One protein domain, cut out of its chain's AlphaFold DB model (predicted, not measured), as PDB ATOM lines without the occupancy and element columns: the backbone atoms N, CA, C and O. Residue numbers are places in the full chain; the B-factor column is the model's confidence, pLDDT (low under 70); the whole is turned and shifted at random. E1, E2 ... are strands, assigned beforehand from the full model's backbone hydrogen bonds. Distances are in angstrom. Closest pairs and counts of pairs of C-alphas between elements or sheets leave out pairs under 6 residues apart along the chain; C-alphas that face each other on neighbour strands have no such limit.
ATOM      1  N   VAL A  57     110.593 190.819 204.100       91.44
ATOM      2  CA  VAL A  57     109.145 190.622 204.124       91.44
ATOM      3  C   VAL A  57     108.485 191.848 203.515       91.44
ATOM      4  O   VAL A  57     108.810 192.972 203.884       91.44
ATOM      5  N   MET A  58     107.544 191.640 202.601       93.44
ATOM      6  CA  MET A  58     106.706 192.695 202.046       93.44
ATOM      7  C   MET A  58     105.243 192.404 202.362       93.44
ATOM      8  O   MET A  58     104.759 191.297 202.132       93.44
ATOM      9  N   LEU A  59     104.541 193.398 202.892       90.38
ATOM     10  CA  LEU A  59     103.112 193.341 203.167       90.38
ATOM     11  C   LEU A  59     102.396 194.325 202.253       90.38
ATOM     12  O   LEU A  59     102.641 195.527 202.323       90.38
ATOM     13  N   ASP A  60     101.494 193.807 201.437       89.56
ATOM     14  CA  ASP A  60     100.513 194.575 200.687       89.56
ATOM     15  C   ASP A  60      99.315 194.839 201.606       89.56
ATOM     16  O   ASP A  60      98.519 193.943 201.881       89.56
ATOM     17  N   GLN A  61      99.233 196.053 202.154       85.12
ATOM     18  CA  GLN A  61      98.227 196.417 203.158       85.12
ATOM     19  C   GLN A  61      96.790 196.394 202.598       85.12
ATOM     20  O   GLN A  61      95.921 195.842 203.272       85.12
ATOM     21  N   PRO A  62      96.512 196.912 201.381       83.94
ATOM     22  CA  PRO A  62      95.204 196.808 200.737       83.94
ATOM     23  C   PRO A  62      94.664 195.387 200.656       83.94
ATOM     24  O   PRO A  62      93.534 195.139 201.068       83.94
ATOM     25  N   THR A  63      95.462 194.451 200.137       83.00
ATOM     26  CA  THR A  63      94.989 193.084 199.870       83.00
ATOM     27  C   THR A  63      95.275 192.111 201.007       83.00
ATOM     28  O   THR A  63      94.810 190.969 200.969       83.00
ATOM     29  N   GLY A  64      96.094 192.521 201.972       85.06
ATOM     30  CA  GLY A  64      96.617 191.668 203.031       85.06
ATOM     31  C   GLY A  64      97.684 190.686 202.613       85.06
ATOM     32  O   GLY A  64      98.038 189.813 203.406       85.06
ATOM     33  N   GLY A  65      98.157 190.753 201.369       89.56
ATOM     34  CA  GLY A  65      99.153 189.827 200.859       89.56
ATOM     35  C   GLY A  65     100.475 189.966 201.607       89.56
ATOM     36  O   GLY A  65     101.048 191.048 201.672       89.56
ATOM     37  N   ALA A  66     100.981 188.863 202.145       90.81
ATOM     38  CA  ALA A  66     102.316 188.782 202.710       90.81
ATOM     39  C   ALA A  66     103.233 188.035 201.739       90.81
ATOM     40  O   ALA A  66     102.902 186.955 201.244       90.81
ATOM     41  N   PHE A  67     104.406 188.602 201.498       92.44
ATOM     42  CA  PHE A  67     105.438 188.045 200.639       92.44
ATOM     43  C   PHE A  67     106.745 187.970 201.412       92.44
ATOM     44  O   PHE A  67     107.095 188.895 202.142       92.44
ATOM     45  N   VAL A  68     107.474 186.878 201.239       93.19
ATOM     46  CA  VAL A  68     108.775 186.658 201.870       93.19
ATOM     47  C   VAL A  68     109.821 186.453 200.794       93.19
ATOM     48  O   VAL A  68     109.570 185.770 199.802       93.19
ATOM     49  N   TYR A  69     110.986 187.057 200.979       90.75
ATOM     50  CA  TYR A  69     112.133 186.838 200.117       90.75
ATOM     51  C   TYR A  69     113.075 185.826 200.761       90.75
ATOM     52  O   TYR A  69     113.586 186.050 201.865       90.75
ATOM     53  N   LEU A  70     113.314 184.726 200.049       90.44
ATOM     54  CA  LEU A  70     114.276 183.694 200.419       90.44
ATOM     55  C   LEU A  70     115.494 183.782 199.481       90.44
ATOM     56  O   LEU A  70     115.300 183.955 198.278       90.44
ATOM     57  N   PRO A  71     116.736 183.638 199.986       83.81
ATOM     58  CA  PRO A  71     117.957 183.825 199.194       83.81
ATOM     59  C   PRO A  71     118.011 182.997 197.902       83.81
ATOM     60  O   PRO A  71     118.458 183.494 196.875       83.81
ATOM     61  N   GLU A  72     117.555 181.743 197.952       89.25
ATOM     62  CA  GLU A  72     117.647 180.808 196.821       89.25
ATOM     63  C   GLU A  72     116.354 180.718 196.004       89.25
ATOM     64  O   GLU A  72     116.381 180.355 194.831       89.25
ATOM     65  N   GLU A  73     115.213 181.066 196.603       89.88
ATOM     66  CA  GLU A  73     113.891 180.876 195.990       89.88
ATOM     67  C   GLU A  73     113.258 182.187 195.505       89.88
ATOM     68  O   GLU A  73     112.256 182.171 194.790       89.88
ATOM     69  N   GLY A  74     113.830 183.332 195.883       91.56
ATOM     70  CA  GLY A  74     113.292 184.646 195.569       91.56
ATOM     71  C   GLY A  74     112.017 184.970 196.352       91.56
ATOM     72  O   GLY A  74     111.827 184.537 197.490       91.56
ATOM     73  N   TRP A  75     111.149 185.786 195.749       94.38
ATOM     74  CA  TRP A  75     109.884 186.201 196.355       94.38
ATOM     75  C   TRP A  75     108.852 185.075 196.327       94.38
ATOM     76  O   TRP A  75     108.483 184.579 195.262       94.38
ATOM     77  N   LYS A  76     108.322 184.735 197.500       92.62
ATOM     78  CA  LYS A  76     107.236 183.770 197.668       92.62
ATOM     79  C   LYS A  76     106.054 184.414 198.364       92.62
ATOM     80  O   LYS A  76     106.217 185.202 199.293       92.62
ATOM     81  N   PHE A  77     104.854 184.038 197.942       91.94
ATOM     82  CA  PHE A  77     103.635 184.397 198.650       91.94
ATOM     83  C   PHE A  77     103.529 183.564 199.932       91.94
ATOM     84  O   PHE A  77     103.480 182.336 199.875       91.94
ATOM     85  N   ALA A  78     103.516 184.236 201.079       88.88
ATOM     86  CA  ALA A  78     103.443 183.619 202.402       88.88
ATOM     87  C   ALA A  78     102.003 183.493 202.922       88.88
ATOM     88  O   ALA A  78     101.767 182.839 203.935       88.88
ATOM     89  N   GLY A  79     101.038 184.100 202.230       87.75
ATOM     90  CA  GLY A  79      99.623 184.033 202.572       87.75
ATOM     91  C   GLY A  79      98.984 185.409 202.650       87.75
ATOM     92  O   GLY A  79      99.582 186.425 202.298       87.75
ATOM     93  N   ARG A  80      97.737 185.435 203.113       86.00
ATOM     94  CA  ARG A  80      96.985 186.666 203.340       86.00
ATOM     95  C   ARG A  80      96.738 186.833 204.830       86.00
ATOM     96  O   ARG A  80      96.258 185.906 205.482       86.00
ATOM     97  N   ASN A  81      97.045 188.007 205.361       72.69
ATOM     98  CA  ASN A  81      96.660 188.360 206.714       72.69
ATOM     99  C   ASN A  81      95.188 188.790 206.708       72.69
ATOM    100  O   ASN A  81      94.856 189.839 206.176       72.69
ATOM    101  N   ALA A  82      94.303 187.994 207.308       63.72
ATOM    102  CA  ALA A  82      92.873 188.308 207.371       63.72
ATOM    103  C   ALA A  82      92.552 189.585 208.178       63.72
ATOM    104  O   ALA A  82      91.451 190.113 208.058       63.72
ATOM    105  N   GLY A  95      98.695 209.643 201.055       68.50
ATOM    106  CA  GLY A  95      99.282 209.660 202.385       68.50
ATOM    107  C   GLY A  95      99.074 208.383 203.194       68.50
ATOM    108  O   GLY A  95      99.710 208.258 204.242       68.50
ATOM    109  N   GLN A  96      98.235 207.444 202.739       77.31
ATOM    110  CA  GLN A  96      98.032 206.176 203.437       77.31
ATOM    111  C   GLN A  96      99.063 205.117 203.024       77.31
ATOM    112  O   GLN A  96      99.395 205.005 201.839       77.31
ATOM    113  N   PRO A  97      99.570 204.329 203.987       75.25
ATOM    114  CA  PRO A  97     100.525 203.273 203.708       75.25
ATOM    115  C   PRO A  97      99.838 202.144 202.941       75.25
ATOM    116  O   PRO A  97      98.851 201.570 203.398       75.25
ATOM    117  N   VAL A  98     100.375 201.816 201.772       87.69
ATOM    118  CA  VAL A  98      99.850 200.746 200.913       87.69
ATOM    119  C   VAL A  98     100.775 199.538 200.891       87.69
ATOM    120  O   VAL A  98     100.341 198.423 200.621       87.69
ATOM    121  N   SER A  99     102.050 199.719 201.233       89.62
ATOM    122  CA  SER A  99     102.965 198.596 201.409       89.62
ATOM    123  C   SER A  99     103.913 198.818 202.575       89.62
ATOM    124  O   SER A  99     104.333 199.943 202.849       89.62
ATOM    125  N   LEU A 100     104.255 197.730 203.256       91.25
ATOM    126  CA  LEU A 100     105.295 197.700 204.276       91.25
ATOM    127  C   LEU A 100     106.399 196.757 203.815       91.25
ATOM    128  O   LEU A 100     106.112 195.653 203.364       91.25
ATOM    129  N   PHE A 101     107.647 197.173 203.956       93.12
ATOM    130  CA  PHE A 101     108.816 196.347 203.709       93.12
ATOM    131  C   PHE A 101     109.628 196.240 204.994       93.12
ATOM    132  O   PHE A 101     109.903 197.249 205.641       93.12
ATOM    133  N   VAL A 102     110.004 195.023 205.358       92.25
ATOM    134  CA  VAL A 102     110.879 194.732 206.489       92.25
ATOM    135  C   VAL A 102     112.121 194.051 205.946       92.25
ATOM    136  O   VAL A 102     112.025 192.974 205.358       92.25
ATOM    137  N   ASP A 103     113.277 194.665 206.160       91.06
ATOM    138  CA  ASP A 103     114.558 194.016 205.922       91.06
ATOM    139  C   ASP A 103     114.867 193.097 207.106       91.06
ATOM    140  O   ASP A 103     115.021 193.560 208.233       91.06
ATOM    141  N   GLY A 104     114.918 191.790 206.866       86.69
ATOM    142  CA  GLY A 104     115.091 190.778 207.908       86.69
ATOM    143  C   GLY A 104     116.408 190.934 208.680       86.69
ATOM    144  O   GLY A 104     116.366 191.044 209.906       86.69
ATOM    145  N   PRO A 105     117.573 190.999 208.004       87.19
ATOM    146  CA  PRO A 105     118.874 191.093 208.662       87.19
ATOM    147  C   PRO A 105     119.055 192.350 209.518       87.19
ATOM    148  O   PRO A 105     119.611 192.269 210.615       87.19
ATOM    149  N   THR A 106     118.611 193.519 209.043       87.69
ATOM    150  CA  THR A 106     118.745 194.763 209.822       87.69
ATOM    151  C   THR A 106     117.568 195.002 210.761       87.69
ATOM    152  O   THR A 106     117.727 195.684 211.778       87.69
ATOM    153  N   GLY A 107     116.399 194.443 210.456       87.38
ATOM    154  CA  GLY A 107     115.129 194.728 211.112       87.38
ATOM    155  C   GLY A 107     114.518 196.072 210.708       87.38
ATOM    156  O   GLY A 107     113.560 196.499 211.353       87.38
ATOM    157  N   PHE A 108     115.065 196.784 209.718       92.12
ATOM    158  CA  PHE A 108     114.525 198.075 209.291       92.12
ATOM    159  C   PHE A 108     113.181 197.928 208.596       92.12
ATOM    160  O   PHE A 108     112.969 197.021 207.793       92.12
ATOM    161  N   VAL A 109     112.289 198.865 208.893       92.75
ATOM    162  CA  VAL A 109     110.931 198.900 208.372       92.75
ATOM    163  C   VAL A 109     110.772 200.134 207.500       92.75
ATOM    164  O   VAL A 109     111.136 201.243 207.894       92.75
ATOM    165  N   PHE A 110     110.195 199.943 206.322       93.38
ATOM    166  CA  PHE A 110     109.891 201.000 205.371       93.38
ATOM    167  C   PHE A 110     108.422 200.939 204.988       93.38
ATOM    168  O   PHE A 110     107.881 199.864 204.738       93.38
ATOM    169  N   SER A 111     107.786 202.100 204.913       92.44
ATOM    170  CA  SER A 111     106.402 202.240 204.484       92.44
ATOM    171  C   SER A 111     106.336 202.970 203.152       92.44
ATOM    172  O   SER A 111     106.963 204.017 202.975       92.44
ATOM    173  N   TYR A 112     105.579 202.408 202.217       90.88
ATOM    174  CA  TYR A 112     105.272 203.023 200.938       90.88
ATOM    175  C   TYR A 112     103.876 203.637 200.977       90.88
ATOM    176  O   TYR A 112     102.898 202.937 201.248       90.88
ATOM    177  N   ALA A 113     103.787 204.924 200.650       89.50
ATOM    178  CA  ALA A 113     102.533 205.614 200.363       89.50
ATOM    179  C   ALA A 113     102.589 206.210 198.950       89.50
ATOM    180  O   ALA A 113     103.648 206.644 198.498       89.50
ATOM    181  N   VAL A 114     101.451 206.237 198.251       86.44
ATOM    182  CA  VAL A 114     101.371 206.563 196.810       86.44
ATOM    183  C   VAL A 114     101.967 207.936 196.464       86.44
ATOM    184  O   VAL A 114     102.601 208.096 195.428       86.44
ATOM    185  N   ASP A 115     101.776 208.922 197.332       88.19
ATOM    186  CA  ASP A 115     102.217 210.312 197.174       88.19
ATOM    187  C   ASP A 115     103.593 210.602 197.795       88.19
ATOM    188  O   ASP A 115     104.258 211.556 197.392       88.19
ATOM    189  N   LYS A 116     104.029 209.797 198.773       88.31
ATOM    190  CA  LYS A 116     105.287 210.009 199.515       88.31
ATOM    191  C   LYS A 116     106.426 209.094 199.072       88.31
ATOM    192  O   LYS A 116     107.581 209.363 199.394       88.31
ATOM    193  N   GLY A 117     106.119 208.019 198.353       91.38
ATOM    194  CA  GLY A 117     107.084 206.972 198.050       91.38
ATOM    195  C   GLY A 117     107.480 206.171 199.294       91.38
ATOM    196  O   GLY A 117     106.720 206.073 200.259       91.38
ATOM    197  N   TRP A 118     108.672 205.570 199.254       94.31
ATOM    198  CA  TRP A 118     109.227 204.804 200.372       94.31
ATOM    199  C   TRP A 118     109.786 205.732 201.449       94.31
ATOM    200  O   TRP A 118     110.645 206.569 201.179       94.31
ATOM    201  N   THR A 119     109.341 205.531 202.683       94.00
ATOM    202  CA  THR A 119     109.811 206.253 203.869       94.00
ATOM    203  C   THR A 119     110.263 205.269 204.936       94.00
ATOM    204  O   THR A 119     109.692 204.189 205.079       94.00
ATOM    205  N   TYR A 120     111.310 205.622 205.682       93.12
ATOM    206  CA  TYR A 120     111.726 204.848 206.847       93.12
ATOM    207  C   TYR A 120     110.674 204.973 207.954       93.12
ATOM    208  O   TYR A 120     110.284 206.083 208.310       93.12
ATOM    209  N   ALA A 121     110.222 203.836 208.475       89.81
ATOM    210  CA  ALA A 121     109.144 203.742 209.456       89.81
ATOM    211  C   ALA A 121     109.615 203.225 210.827       89.81
ATOM    212  O   ALA A 121     108.819 203.188 211.758       89.81
ATOM    213  N   GLY A 122     110.882 202.814 210.959       91.06
ATOM    214  CA  GLY A 122     111.461 202.367 212.228       91.06
ATOM    215  C   GLY A 122     112.197 201.031 212.126       91.06
ATOM    216  O   GLY A 122     112.686 200.639 211.062       91.06
ATOM    217  N   ARG A 123     112.307 200.324 213.254       89.38
ATOM    218  CA  ARG A 123     113.010 199.038 213.350       89.38
ATOM    219  C   ARG A 123     112.237 198.052 214.221       89.38
ATOM    220  O   ARG A 123     111.810 198.393 215.318       89.38
ATOM    221  N   VAL A 124     112.108 196.807 213.774       81.00
ATOM    222  CA  VAL A 124     111.495 195.740 214.574       81.00
ATOM    223  C   VAL A 124     112.372 195.455 215.800       81.00
ATOM    224  O   VAL A 124     113.564 195.190 215.669       81.00
TER     225      VAL A 124
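AT A GLANCE: This is residues 57 to 82 and 95 to 124 of the 128 residues of an uncharacterized protein of Thauera humireducens (UniProt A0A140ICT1). This is a single strongly twisted sheet of six strands, one layer with no named element over either face, made of two three-stranded meanders side by side, in each of which every strand is the antiparallel neighbour of the one before. E1 E2 E3 and E4 E5 E6 join along E1 and E4 in the middle of the sheet. The printed part has 56 residues and no named helix; E1 to E6 follow in that order along the chain, and the sheet's order is E3 E2 E1 E4 E5 E6, all antiparallel, an all strand class. The whole is compact, with a radius of gyration of the C-alphas of 11.5 A and spans of 33 by 26 by 16 A.

HOW THE PARTS SIT: Start at the inner strands E1, residues 57 to 60, and E4, residues 97 to 103, antiparallel at 173 degrees. The C-alphas of Met 58 and Phe 101 face each other at 4.5 A, and N 57 and O 102 are within hydrogen-bond range at 2.9 A. On the other side of E1, look for E2, residues 65 to 70, which forms a hairpin with it at 159 degrees; N 58 and O 67 are 2.8 A apart. Next comes the edge strand E3, residues 74 to 80, in a hairpin with E2 at 150 degrees, with N 66 and O 79 at 2.8 A. Beyond E4, find E5, residues 108 to 113, its hairpin partner at 159 degrees, with N 101 and O 110 at 2.8 A. The other edge strand, E6, residues 117 to 123, makes a hairpin with E5 at 149 degrees, where N 109 and O 122 are 2.8 A apart. From edge to edge the strands' lines turn by 101 degrees. E3 and E6 are apart.

IN THESE COORDINATES: Find C-alpha 57 at (109.145, 190.622, 204.124), where E1 begins; it measures 10.1 A from first to last C-alpha. E2 measures 16.3 A, and E3 runs 18.2 A to C-alpha 80 at (96.985, 186.666, 203.340). After the cut, E4 measures 17.0 A and E5 16.7 A. E6 runs 18.2 A to C-alpha 123 at (113.010, 199.038, 213.350).

THE WHOLE: The two C-alphas farthest apart are those of Glu 72 and Gly 95, at 34.7 A. Residues 83 to 94 are not printed, and C-alphas 82 and 95 stand 22.8 A apart across this cut, in the link from E3 to E4. Of the links that are printed whole, each is tight. Mean pLDDT of the printed part is 88.1; residues 82 and 95 are under 70.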